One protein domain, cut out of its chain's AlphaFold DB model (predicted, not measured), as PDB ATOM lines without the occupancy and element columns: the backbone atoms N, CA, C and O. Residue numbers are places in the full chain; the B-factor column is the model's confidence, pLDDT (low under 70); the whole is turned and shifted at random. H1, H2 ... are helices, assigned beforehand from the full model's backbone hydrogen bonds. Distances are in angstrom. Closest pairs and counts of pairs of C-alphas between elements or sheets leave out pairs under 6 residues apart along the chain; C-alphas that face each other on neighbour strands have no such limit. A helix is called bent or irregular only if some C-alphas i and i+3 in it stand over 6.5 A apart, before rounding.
ATOM      1  N   ASN A  58      43.755 -25.199  34.406       92.94
ATOM      2  CA  ASN A  58      44.771 -26.005  33.737       92.94
ATOM      3  C   ASN A  58      45.694 -25.170  32.842       92.94
ATOM      4  O   ASN A  58      46.693 -25.711  32.380       92.94
ATOM      5  N   GLN A  59      45.388 -23.885  32.640       95.44
ATOM      6  CA  GLN A  59      46.251 -22.888  32.007       95.44
ATOM      7  C   GLN A  59      46.258 -21.613  32.851       95.44
ATOM      8  O   GLN A  59      45.226 -21.240  33.404       95.44
ATOM      9  N   ASP A  60      47.407 -20.955  32.948       95.88
ATOM     10  CA  ASP A  60      47.595 -19.726  33.719       95.88
ATOM     11  C   ASP A  60      48.249 -18.682  32.821       95.88
ATOM     12  O   ASP A  60      49.329 -18.938  32.294       95.88
ATOM     13  N   THR A  61      47.587 -17.543  32.629       96.12
ATOM     14  CA  THR A  61      48.112 -16.438  31.811       96.12
ATOM     15  C   THR A  61      49.216 -15.657  32.509       96.12
ATOM     16  O   THR A  61      49.927 -14.891  31.865       96.12
ATOM     17  N   ASN A  62      49.332 -15.773  33.837       96.62
ATOM     18  CA  ASN A  62      50.178 -14.905  34.653       96.62
ATOM     19  C   ASN A  62      49.965 -13.402  34.372       96.62
ATOM     20  O   ASN A  62      50.869 -12.587  34.550       96.62
ATOM     21  N   ASP A  63      48.772 -13.023  33.918       96.75
ATOM     22  CA  ASP A  63      48.404 -11.657  33.547       96.75
ATOM     23  C   ASP A  63      48.583 -10.647  34.696       96.75
ATOM     24  O   ASP A  63      48.911  -9.482  34.468       96.75
ATOM     25  N   TRP A  64      48.471 -11.115  35.940       95.31
ATOM     26  CA  TRP A  64      48.753 -10.381  37.174       95.31
ATOM     27  C   TRP A  64      50.194  -9.850  37.272       95.31
ATOM     28  O   TRP A  64      50.457  -8.949  38.068       95.31
ATOM     29  N   CYS A  65      51.122 -10.366  36.460       96.69
ATOM     30  CA  CYS A  65      52.484  -9.850  36.349       96.69
ATOM     31  C   CYS A  65      52.568  -8.512  35.603       96.69
ATOM     32  O   CYS A  65      53.601  -7.843  35.682       96.69
ATOM     33  N   LEU A  66      51.528  -8.118  34.861       97.38
ATOM     34  CA  LEU A  66      51.520  -6.872  34.101       97.38
ATOM     35  C   LEU A  66      51.123  -5.675  34.965       97.38
ATOM     36  O   LEU A  66      50.124  -5.677  35.685       97.38
ATOM     37  N   THR A  67      51.895  -4.602  34.836       95.69
ATOM     38  CA  THR A  67      51.617  -3.309  35.468       95.69
ATOM     39  C   THR A  67      50.819  -2.387  34.549       95.69
ATOM     40  O   THR A  67      50.855  -2.554  33.328       95.69
ATOM     41  N   PRO A  68      50.223  -1.303  35.081       94.44
ATOM     42  CA  PRO A  68      49.623  -0.250  34.260       94.44
ATOM     43  C   PRO A  68      50.569   0.411  33.243       94.44
ATOM     44  O   PRO A  68      50.105   1.085  32.329       94.44
ATOM     45  N   GLN A  69      51.890   0.240  33.386       95.56
ATOM     46  CA  GLN A  69      52.900   0.726  32.441       95.56
ATOM     47  C   GLN A  69      53.221  -0.293  31.336       95.56
ATOM     48  O   GLN A  69      54.152  -0.076  30.563       95.56
ATOM     49  N   ASN A  70      52.458  -1.387  31.251       96.06
ATOM     50  CA  ASN A  70      52.659  -2.476  30.301       96.06
ATOM     51  C   ASN A  70      54.051  -3.129  30.422       96.06
ATOM     52  O   ASN A  70      54.727  -3.423  29.436       96.06
ATOM     53  N   THR A  71      54.492  -3.309  31.667       96.38
ATOM     54  CA  THR A  71      55.749  -3.975  32.028       96.38
ATOM     55  C   THR A  71      55.489  -5.118  32.998       96.38
ATOM     56  O   THR A  71      54.452  -5.151  33.655       96.38
ATOM     57  N   ASN A  72      56.443  -6.042  33.102       96.62
ATOM     58  CA  ASN A  72      56.362  -7.217  33.964       96.62
ATOM     59  C   ASN A  72      57.019  -6.985  35.341       96.62
ATOM     60  O   ASN A  72      58.127  -6.448  35.417       96.62
ATOM     61  N   THR A  73      56.363  -7.421  36.423       96.62
ATOM     62  CA  THR A  73      56.881  -7.388  37.812       96.62
ATOM     63  C   THR A  73      57.343  -8.740  38.351       96.62
ATOM     64  O   THR A  73      57.977  -8.793  39.403       96.62
ATOM     65  N   CYS A  74      57.074  -9.824  37.634       95.75
ATOM     66  CA  CYS A  74      57.452 -11.195  37.976       95.75
ATOM     67  C   CYS A  74      58.846 -11.594  37.453       95.75
ATOM     68  O   CYS A  74      59.262 -12.750  37.547       95.75
ATOM     69  N   GLY A  75      59.605 -10.647  36.900       91.94
ATOM     70  CA  GLY A  75      60.939 -10.884  36.369       91.94
ATOM     71  C   GLY A  75      60.902 -11.681  35.069       91.94
ATOM     72  O   GLY A  75      60.574 -11.142  34.017       91.94
ATOM     73  N   LYS A  76      61.323 -12.949  35.126       90.56
ATOM     74  CA  LYS A  76      61.353 -13.841  33.952       90.56
ATOM     75  C   LYS A  76      60.054 -14.626  33.759       90.56
ATOM     76  O   LYS A  76      59.906 -15.277  32.728       90.56
ATOM     77  N   ASP A  77      59.183 -14.612  34.763       93.06
ATOM     78  CA  ASP A  77      57.932 -15.354  34.765       93.06
ATOM     79  C   ASP A  77      56.795 -14.455  34.245       93.06
ATOM     80  O   ASP A  77      56.819 -13.235  34.422       93.06
ATOM     81  N   GLY A  78      55.805 -15.054  33.586       94.94
ATOM     82  CA  GLY A  78      54.665 -14.352  32.995       94.94
ATOM     83  C   GLY A  78      54.979 -13.493  31.756       94.94
ATOM     84  O   GLY A  78      56.111 -13.454  31.260       94.94
ATOM     85  N   PRO A  79      53.966 -12.802  31.210       97.31
ATOM     86  CA  PRO A  79      54.100 -12.020  29.990       97.31
ATOM     87  C   PRO A  79      54.940 -10.760  30.223       97.31
ATOM     88  O   PRO A  79      54.748 -10.029  31.190       97.31
ATOM     89  N   ALA A  80      55.864 -10.464  29.304       97.44
ATOM     90  CA  ALA A  80      56.706  -9.264  29.374       97.44
ATOM     91  C   ALA A  80      55.922  -7.948  29.176       97.44
ATOM     92  O   ALA A  80      56.358  -6.891  29.630       97.44
ATOM     93  N   ASN A  81      54.812  -8.023  28.439       97.38
ATOM     94  CA  ASN A  81      53.883  -6.950  28.082       97.38
ATOM     95  C   ASN A  81      52.593  -7.571  27.504       97.38
ATOM     96  O   ASN A  81      52.530  -8.778  27.265       97.38
ATOM     97  N   GLU A  82      51.595  -6.748  27.208       97.38
ATOM     98  CA  GLU A  82      50.318  -7.102  26.578       97.38
ATOM     99  C   GLU A  82      50.493  -7.887  25.268       97.38
ATOM    100  O   GLU A  82      49.788  -8.861  25.035       97.38
ATOM    101  N   ALA A  83      51.495  -7.561  24.441       97.81
ATOM    102  CA  ALA A  83      51.758  -8.323  23.218       97.81
ATOM    103  C   ALA A  83      52.295  -9.738  23.506       97.81
ATOM    104  O   ALA A  83      52.139 -10.644  22.686       97.81
ATOM    105  N   ALA A  84      52.984  -9.942  24.634       97.81
ATOM    106  CA  ALA A  84      53.363 -11.273  25.099       97.81
ATOM    107  C   ALA A  84      52.150 -12.046  25.628       97.81
ATOM    108  O   ALA A  84      52.017 -13.218  25.285       97.81
ATOM    109  N   LEU A  85      51.252 -11.374  26.354       97.94
ATOM    110  CA  LEU A  85      49.981 -11.947  26.796       97.94
ATOM    111  C   LEU A  85      49.106 -12.368  25.601       97.94
ATOM    112  O   LEU A  85      48.588 -13.479  25.582       97.94
ATOM    113  N   ASP A  86      49.032 -11.556  24.542       98.19
ATOM    114  CA  ASP A  86      48.325 -11.917  23.303       98.19
ATOM    115  C   ASP A  86      48.881 -13.199  22.668       98.19
ATOM    116  O   ASP A  86      48.128 -14.044  22.179       98.19
ATOM    117  N   ARG A  87      50.211 -13.370  22.669       97.81
ATOM    118  CA  ARG A  87      50.853 -14.586  22.142       97.81
ATOM    119  C   ARG A  87      50.540 -15.811  22.996       97.81
ATOM    120  O   ARG A  87      50.345 -16.890  22.441       97.81
ATOM    121  N   GLU A  88      50.496 -15.649  24.310       96.88
ATOM    122  CA  GLU A  88      50.134 -16.709  25.249       96.88
ATOM    123  C   GLU A  88      48.671 -17.132  25.081       96.88
ATOM    124  O   GLU A  88      48.388 -18.308  24.853       96.88
ATOM    125  N   MET A  89      47.749 -16.170  25.029       97.56
ATOM    126  CA  MET A  89      46.339 -16.441  24.747       97.56
ATOM    127  C   MET A  89      46.148 -17.104  23.380       97.56
ATOM    128  O   MET A  89      45.386 -18.063  23.248       97.56
ATOM    129  N   ALA A  90      46.881 -16.661  22.354       97.06
ATOM    130  CA  ALA A  90      46.868 -17.312  21.050       97.06
ATOM    131  C   ALA A  90      47.375 -18.764  21.117       97.06
ATOM    132  O   ALA A  90      46.858 -19.619  20.397       97.06
ATOM    133  N   ALA A  91      48.350 -19.074  21.975       97.19
ATOM    134  CA  ALA A  91      48.790 -20.449  22.190       97.19
ATOM    135  C   ALA A  91      47.665 -21.300  22.799       97.19
ATOM    136  O   ALA A  91      47.380 -22.375  22.272       97.19
ATOM    137  N   PHE A  92      46.960 -20.790  23.817       96.56
ATOM    138  CA  PHE A  92      45.815 -21.478  24.428       96.56
ATOM    139  C   PHE A  92      44.684 -21.731  23.429       96.56
ATOM    140  O   PHE A  92      44.174 -22.846  23.341       96.56
ATOM    141  N   VAL A  93      44.346 -20.744  22.591       95.75
ATOM    142  CA  VAL A  93      43.312 -20.885  21.549       95.75
ATOM    143  C   VAL A  93      43.593 -22.053  20.597       95.75
ATOM    144  O   VAL A  93      42.650 -22.677  20.106       95.75
ATOM    145  N   ASN A  94      44.866 -22.357  20.344       96.25
ATOM    146  CA  ASN A  94      45.294 -23.413  19.427       96.25
ATOM    147  C   ASN A  94      45.538 -24.772  20.113       96.25
ATOM    148  O   ASN A  94      45.962 -25.720  19.448       96.25
ATOM    149  N   MET A  95      45.280 -24.895  21.419       95.75
ATOM    150  CA  MET A  95      45.409 -26.164  22.139       95.75
ATOM    151  C   MET A  95      44.320 -27.177  21.754       95.75
ATOM    152  O   MET A  95      43.294 -26.857  21.153       95.75
ATOM    153  N   ALA A  96      44.541 -28.438  22.138       94.38
ATOM    154  CA  ALA A  96      43.551 -29.495  21.973       94.38
ATOM    155  C   ALA A  96      42.273 -29.195  22.778       94.38
ATOM    156  O   ALA A  96      42.329 -28.825  23.948       94.38
ATOM    157  N   LYS A  97      41.108 -29.436  22.163       89.25
ATOM    158  CA  LYS A  97      39.791 -29.176  22.778       89.25
ATOM    159  C   LYS A  97      39.392 -30.158  23.882       89.25
ATOM    160  O   LYS A  97      38.429 -29.904  24.591       89.25
ATOM    161  N   SER A  98      40.116 -31.265  24.032       89.25
ATOM    162  CA  SER A  98      39.920 -32.261  25.089       89.25
ATOM    163  C   SER A  98      41.170 -32.298  25.970       89.25
ATOM    164  O   SER A  98      42.262 -32.424  25.411       89.25
ATOM    165  N   PRO A  99      41.059 -32.206  27.312       88.31
ATOM    166  CA  PRO A  99      39.839 -32.249  28.139       88.31
ATOM    167  C   PRO A  99      39.050 -30.925  28.229       88.31
ATOM    168  O   PRO A  99      38.100 -30.835  28.999       88.31
ATOM    169  N   GLY A 100      39.442 -29.904  27.467       88.81
ATOM    170  CA  GLY A 100      38.925 -28.540  27.580       88.81
ATOM    171  C   GLY A 100      39.889 -27.648  28.359       88.81
ATOM    172  O   GLY A 100      40.834 -28.133  28.990       88.81
ATOM    173  N   LEU A 101      39.678 -26.336  28.292       90.62
ATOM    174  CA  LEU A 101      40.538 -25.351  28.945       90.62
ATOM    175  C   LEU A 101      39.792 -24.653  30.075       90.62
ATOM    176  O   LEU A 101      38.659 -24.210  29.907       90.62
ATOM    177  N   ILE A 102      40.469 -24.530  31.212       91.75
ATOM    178  CA  ILE A 102      40.106 -23.631  32.303       91.75
ATOM    179  C   ILE A 102      41.300 -22.694  32.446       91.75
ATOM    180  O   ILE A 102      42.329 -23.088  32.996       91.75
ATOM    181  N   ILE A 103      41.168 -21.493  31.885       93.88
ATOM    182  CA  ILE A 103      42.226 -20.482  31.838       93.88
ATOM    183  C   ILE A 103      42.052 -19.558  33.045       93.88
ATOM    184  O   ILE A 103      40.952 -19.058  33.285       93.88
ATOM    185  N   LEU A 104      43.113 -19.372  33.831       94.94
ATOM    186  CA  LEU A 104      43.143 -18.364  34.882       94.94
ATOM    187  C   LEU A 104      43.482 -16.998  34.282       94.94
ATOM    188  O   LEU A 104      44.524 -16.824  33.650       94.94
ATOM    189  N   GLU A 105      42.597 -16.046  34.543       94.69
ATOM    190  CA  GLU A 105      42.739 -14.620  34.256       94.69
ATOM    191  C   GLU A 105      42.267 -13.827  35.484       94.69
ATOM    192  O   GLU A 105      41.526 -14.345  36.335       94.69
ATOM    193  N   HIS A 106      42.672 -12.563  35.560       95.12
ATOM    194  CA  HIS A 106      42.260 -11.609  36.581       95.12
ATOM    195  C   HIS A 106      41.539 -10.416  35.939       95.12
ATOM    196  O   HIS A 106      41.858  -9.974  34.841       95.12
ATOM    197  N   GLU A 107      40.587  -9.819  36.655       93.56
ATOM    198  CA  GLU A 107      39.876  -8.602  36.216       93.56
ATOM    199  C   GLU A 107      40.235  -7.370  37.066       93.56
ATOM    200  O   GLU A 107      39.459  -6.428  37.196       93.56
ATOM    201  N   LEU A 108      41.421  -7.384  37.683       91.75
ATOM    202  CA  LEU A 108      41.860  -6.342  38.615       91.75
ATOM    203  C   LEU A 108      42.474  -5.121  37.918       91.75
ATOM    204  O   LEU A 108      42.490  -4.034  38.500       91.75
ATOM    205  N   THR A 109      43.002  -5.281  36.702       94.19
ATOM    206  CA  THR A 109      43.661  -4.207  35.949       94.19
ATOM    207  C   THR A 109      43.214  -4.201  34.490       94.19
ATOM    208  O   THR A 109      42.734  -5.200  33.956       94.19
ATOM    209  N   THR A 110      43.401  -3.073  33.803       95.75
ATOM    210  CA  THR A 110      43.156  -2.993  32.354       95.75
ATOM    211  C   THR A 110      44.008  -4.006  31.586       95.75
ATOM    212  O   THR A 110      43.537  -4.589  30.615       95.75
ATOM    213  N   GLN A 111      45.239  -4.246  32.043       95.12
ATOM    214  CA  GLN A 111      46.182  -5.175  31.421       95.12
ATOM    215  C   GLN A 111      45.761  -6.632  31.573       95.12
ATOM    216  O   GLN A 111      45.992  -7.427  30.669       95.12
ATOM    217  N   SER A 112      45.144  -6.998  32.695       93.06
ATOM    218  CA  SER A 112      44.658  -8.360  32.878       93.06
ATOM    219  C   SER A 112      43.392  -8.601  32.042       93.06
ATOM    220  O   SER A 112      43.307  -9.570  31.293       93.06
ATOM    221  N   VAL A 113      42.471  -7.628  32.007       95.94
ATOM    222  CA  VAL A 113      41.267  -7.664  31.145       95.94
ATOM    223  C   VAL A 113      41.605  -7.663  29.640       95.94
ATOM    224  O   VAL A 113      40.841  -8.189  28.820       95.94
ATOM    225  N   HIS A 114      42.746  -7.088  29.252       96.06
ATOM    226  CA  HIS A 114      43.225  -7.079  27.867       96.06
ATOM    227  C   HIS A 114      43.316  -8.496  27.278       96.06
ATOM    228  O   HIS A 114      42.866  -8.698  26.150       96.06
ATOM    229  N   GLY A 115      43.809  -9.481  28.043       94.25
ATOM    230  CA  GLY A 115      43.963 -10.871  27.591       94.25
ATOM    231  C   GLY A 115      42.680 -11.437  26.979       94.25
ATOM    232  O   GLY A 115      42.633 -11.735  25.780       94.25
ATOM    233  N   PHE A 116      41.606 -11.495  27.769       93.88
ATOM    234  CA  PHE A 116      40.306 -11.981  27.310       93.88
ATOM    235  C   PHE A 116      39.752 -11.168  26.133       93.88
ATOM    236  O   PHE A 116      39.322 -11.732  25.122       93.88
ATOM    237  N   THR A 117      39.749  -9.837  26.247       95.94
ATOM    238  CA  THR A 117      39.101  -8.969  25.248       95.94
ATOM    239  C   THR A 117      39.761  -9.062  23.870       95.94
ATOM    240  O   THR A 117      39.057  -9.050  22.856       95.94
ATOM    241  N   HIS A 118      41.083  -9.230  23.817       96.88
ATOM    242  CA  HIS A 118      41.837  -9.398  22.576       96.88
ATOM    243  C   HIS A 118      41.784 -10.829  22.032       96.88
ATOM    244  O   HIS A 118      41.711 -11.029  20.815       96.88
ATOM    245  N   ALA A 119      41.760 -11.835  22.908       95.25
ATOM    246  CA  ALA A 119      41.687 -13.236  22.506       95.25
ATOM    247  C   ALA A 119      40.292 -13.653  22.013       95.25
ATOM    248  O   ALA A 119      40.174 -14.558  21.179       95.25
ATOM    249  N   TRP A 120      39.225 -13.000  22.487       94.56
ATOM    250  CA  TRP A 120      37.838 -13.400  22.231       94.56
ATOM    251  C   TRP A 120      37.486 -13.632  20.747       94.56
ATOM    252  O   TRP A 120      36.897 -14.675  20.429       94.56
ATOM    253  N   PRO A 121      37.856 -12.755  19.790       95.44
ATOM    254  CA  PRO A 121      37.610 -13.015  18.372       95.44
ATOM    255  C   PRO A 121      38.271 -14.309  17.870       95.44
ATOM    256  O   PRO A 121      37.664 -15.040  17.082       95.44
ATOM    257  N   ALA A 122      39.486 -14.616  18.336       95.19
ATOM    258  CA  ALA A 122      40.215 -15.826  17.967       95.19
ATOM    259  C   ALA A 122      39.608 -17.080  18.614       95.19
ATOM    260  O   ALA A 122      39.438 -18.084  17.922       95.19
ATOM    261  N   ILE A 123      39.195 -16.999  19.886       93.62
ATOM    262  CA  ILE A 123      38.473 -18.070  20.598       93.62
ATOM    263  C   ILE A 123      37.220 -18.473  19.813       93.62
ATOM    264  O   ILE A 123      37.032 -19.651  19.494       93.62
ATOM    265  N   ARG A 124      36.393 -17.492  19.420       92.38
ATOM    266  CA  ARG A 124      35.187 -17.755  18.618       92.38
ATOM    267  C   ARG A 124      35.516 -18.353  17.256       92.38
ATOM    268  O   ARG A 124      34.875 -19.314  16.841       92.38
ATOM    269  N   LYS A 125      36.524 -17.816  16.561       95.50
ATOM    270  CA  LYS A 125      36.949 -18.320  15.245       95.50
ATOM    271  C   LYS A 125      37.454 -19.765  15.307       95.50
ATOM    272  O   LYS A 125      37.214 -20.525  14.374       95.50
ATOM    273  N   ALA A 126      38.124 -20.149  16.391       94.44
ATOM    274  CA  ALA A 126      38.592 -21.514  16.617       94.44
ATOM    275  C   ALA A 126      37.454 -22.499  16.972       94.44
ATOM    276  O   ALA A 126      37.673 -23.714  17.031       94.44
ATOM    277  N   GLY A 127      36.228 -22.004  17.178       91.88
ATOM    278  CA  GLY A 127      35.055 -22.823  17.473       91.88
ATOM    279  C   GLY A 127      35.164 -23.526  18.822       91.88
ATOM    280  O   GLY A 127      34.860 -24.719  18.912       91.88
ATOM    281  N   TRP A 128      35.697 -22.839  19.834       89.75
ATOM    282  CA  TRP A 128      35.561 -23.274  21.221       89.75
ATOM    283  C   TRP A 128      34.095 -23.174  21.640       89.75
ATOM    284  O   TRP A 128      33.419 -22.206  21.292       89.75
ATOM    285  N   ASP A 129      33.615 -24.169  22.384       82.88
ATOM    286  CA  ASP A 129      32.358 -24.022  23.105       82.88
ATOM    287  C   ASP A 129      32.619 -23.131  24.323       82.88
ATOM    288  O   ASP A 129      33.355 -23.498  25.238       82.88
ATOM    289  N   THR A 130      32.063 -21.922  24.286       70.19
ATOM    290  CA  THR A 130      32.231 -20.899  25.320       70.19
ATOM    291  C   THR A 130      31.031 -20.839  26.257       70.19
ATOM    292  O   THR A 130      30.797 -19.792  26.858       70.19
ATOM    293  N   ASN A 131      30.220 -21.899  26.332       60.78
ATOM    294  CA  ASN A 131      29.077 -21.982  27.231       60.78
ATOM    295  C   ASN A 131      29.509 -21.746  28.692       60.78
ATOM    296  O   ASN A 131      29.780 -22.681  29.439       60.78
ATOM    297  N   ALA A 132      29.475 -20.482  29.131       49.50
ATOM    298  CA  ALA A 132      29.462 -20.095  30.543       49.50
ATOM    299  C   ALA A 132      28.220 -20.652  31.261       49.50
ATOM    300  O   ALA A 132      28.204 -20.768  32.482       49.50
ATOM    301  N   ASN A 133      27.195 -21.019  30.484       40.22
ATOM    302  CA  ASN A 133      25.968 -21.630  30.974       40.22
ATOM    303  C   ASN A 133      26.180 -23.051  31.474       40.22
ATOM    304  O   ASN A 133      25.401 -23.493  32.305       40.22
ATOM    305  N   GLY A 134      27.205 -23.755  30.990       39.72
ATOM    306  CA  GLY A 134      27.268 -25.189  31.160       39.72
ATOM    307  C   GLY A 134      26.050 -25.880  30.549       39.72
ATOM    308  O   GLY A 134      24.915 -25.694  30.970       39.72
ATOM    309  N   ASP A 135      26.278 -26.897  29.740       39.31
ATOM    310  CA  ASP A 135      25.366 -28.050  29.772       39.31
ATOM    311  C   ASP A 135      25.568 -28.851  31.094       39.31
ATOM    312  O   ASP A 135      25.628 -30.073  31.137       39.31
ATOM    313  N   TRP A 136      25.761 -28.100  32.190       45.38
ATOM    314  CA  TRP A 136      25.740 -28.454  33.604       45.38
ATOM    315  C   TRP A 136      24.457 -27.904  34.255       45.38
ATOM    316  O   TRP A 136      24.275 -28.064  35.456       45.38
ATOM    317  N   ASP A 137      23.565 -27.281  33.470       36.88
ATOM    318  CA  ASP A 137      22.172 -27.000  33.840       36.88
ATOM    319  C   ASP A 137      21.300 -28.271  33.820       36.88
ATOM    320  O   ASP A 137      20.091 -28.227  34.053       36.88
ATOM    321  N   ALA A 138      21.915 -29.451  33.634       39.00
ATOM    322  CA  ALA A 138      21.444 -30.625  34.348       39.00
ATOM    323  C   ALA A 138      21.430 -30.214  35.808       39.00
ATOM    324  O   ALA A 138      22.496 -30.179  36.421       39.00
ATOM    325  N   THR A 139      20.239 -29.823  36.283       36.25
ATOM    326  CA  THR A 139      19.939 -29.412  37.647       36.25
ATOM    327  C   THR A 139      20.965 -30.093  38.510       36.25
ATOM    328  O   THR A 139      20.933 -31.326  38.606       36.25
TER     329      THR A 139
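AT A GLANCE: This is residues 58 to 139 of the 197 residues of the protein "Chitin deacetylase" of Puccinia sorghi (UniProt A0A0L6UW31). There is little regular structure: two helices, H1 then H2, pack side by side and run the same way, with long loops beside them and a tail, residues 131 to 139, that sticks out. The loop before H1 and the loop between the helices are tied by a short parallel pairing, residues 59 to 60 with 103 to 104. The 82 printed residues have no named strand and are all helix by class, with 28 in named elements. The whole is elongated, 43 by 25 by 21 A, and only just compact, close to loose, with a radius of gyration of the C-alphas of 13.7 A.

HOW THE PARTS SIT: H1, residues 82 to 93, and H2, residues 110 to 125, touch, the closest C-alphas being those of Val 93 and Ile 123, 5.7 A apart. They run the same way at a steep tilt of 36 degrees, only just past shallow. In H1 every O i to N i+4 pair is within hydrogen-bond range, in H2 8 of 12.

IN THESE COORDINATES: H1 is 16.3 A long and begins at C-alpha 82 (50.318, -7.102, 26.578). H2 is 23.8 A long, ends at C-alpha 125 (36.949, -18.320, 15.245) and is irregular, but only just: C-alphas 118 and 121 are 7.0 A apart.

THE WHOLE: The printed part has no cut, and the link from H1 to H2 is long. Residues 131 to 139 have pLDDT under 70.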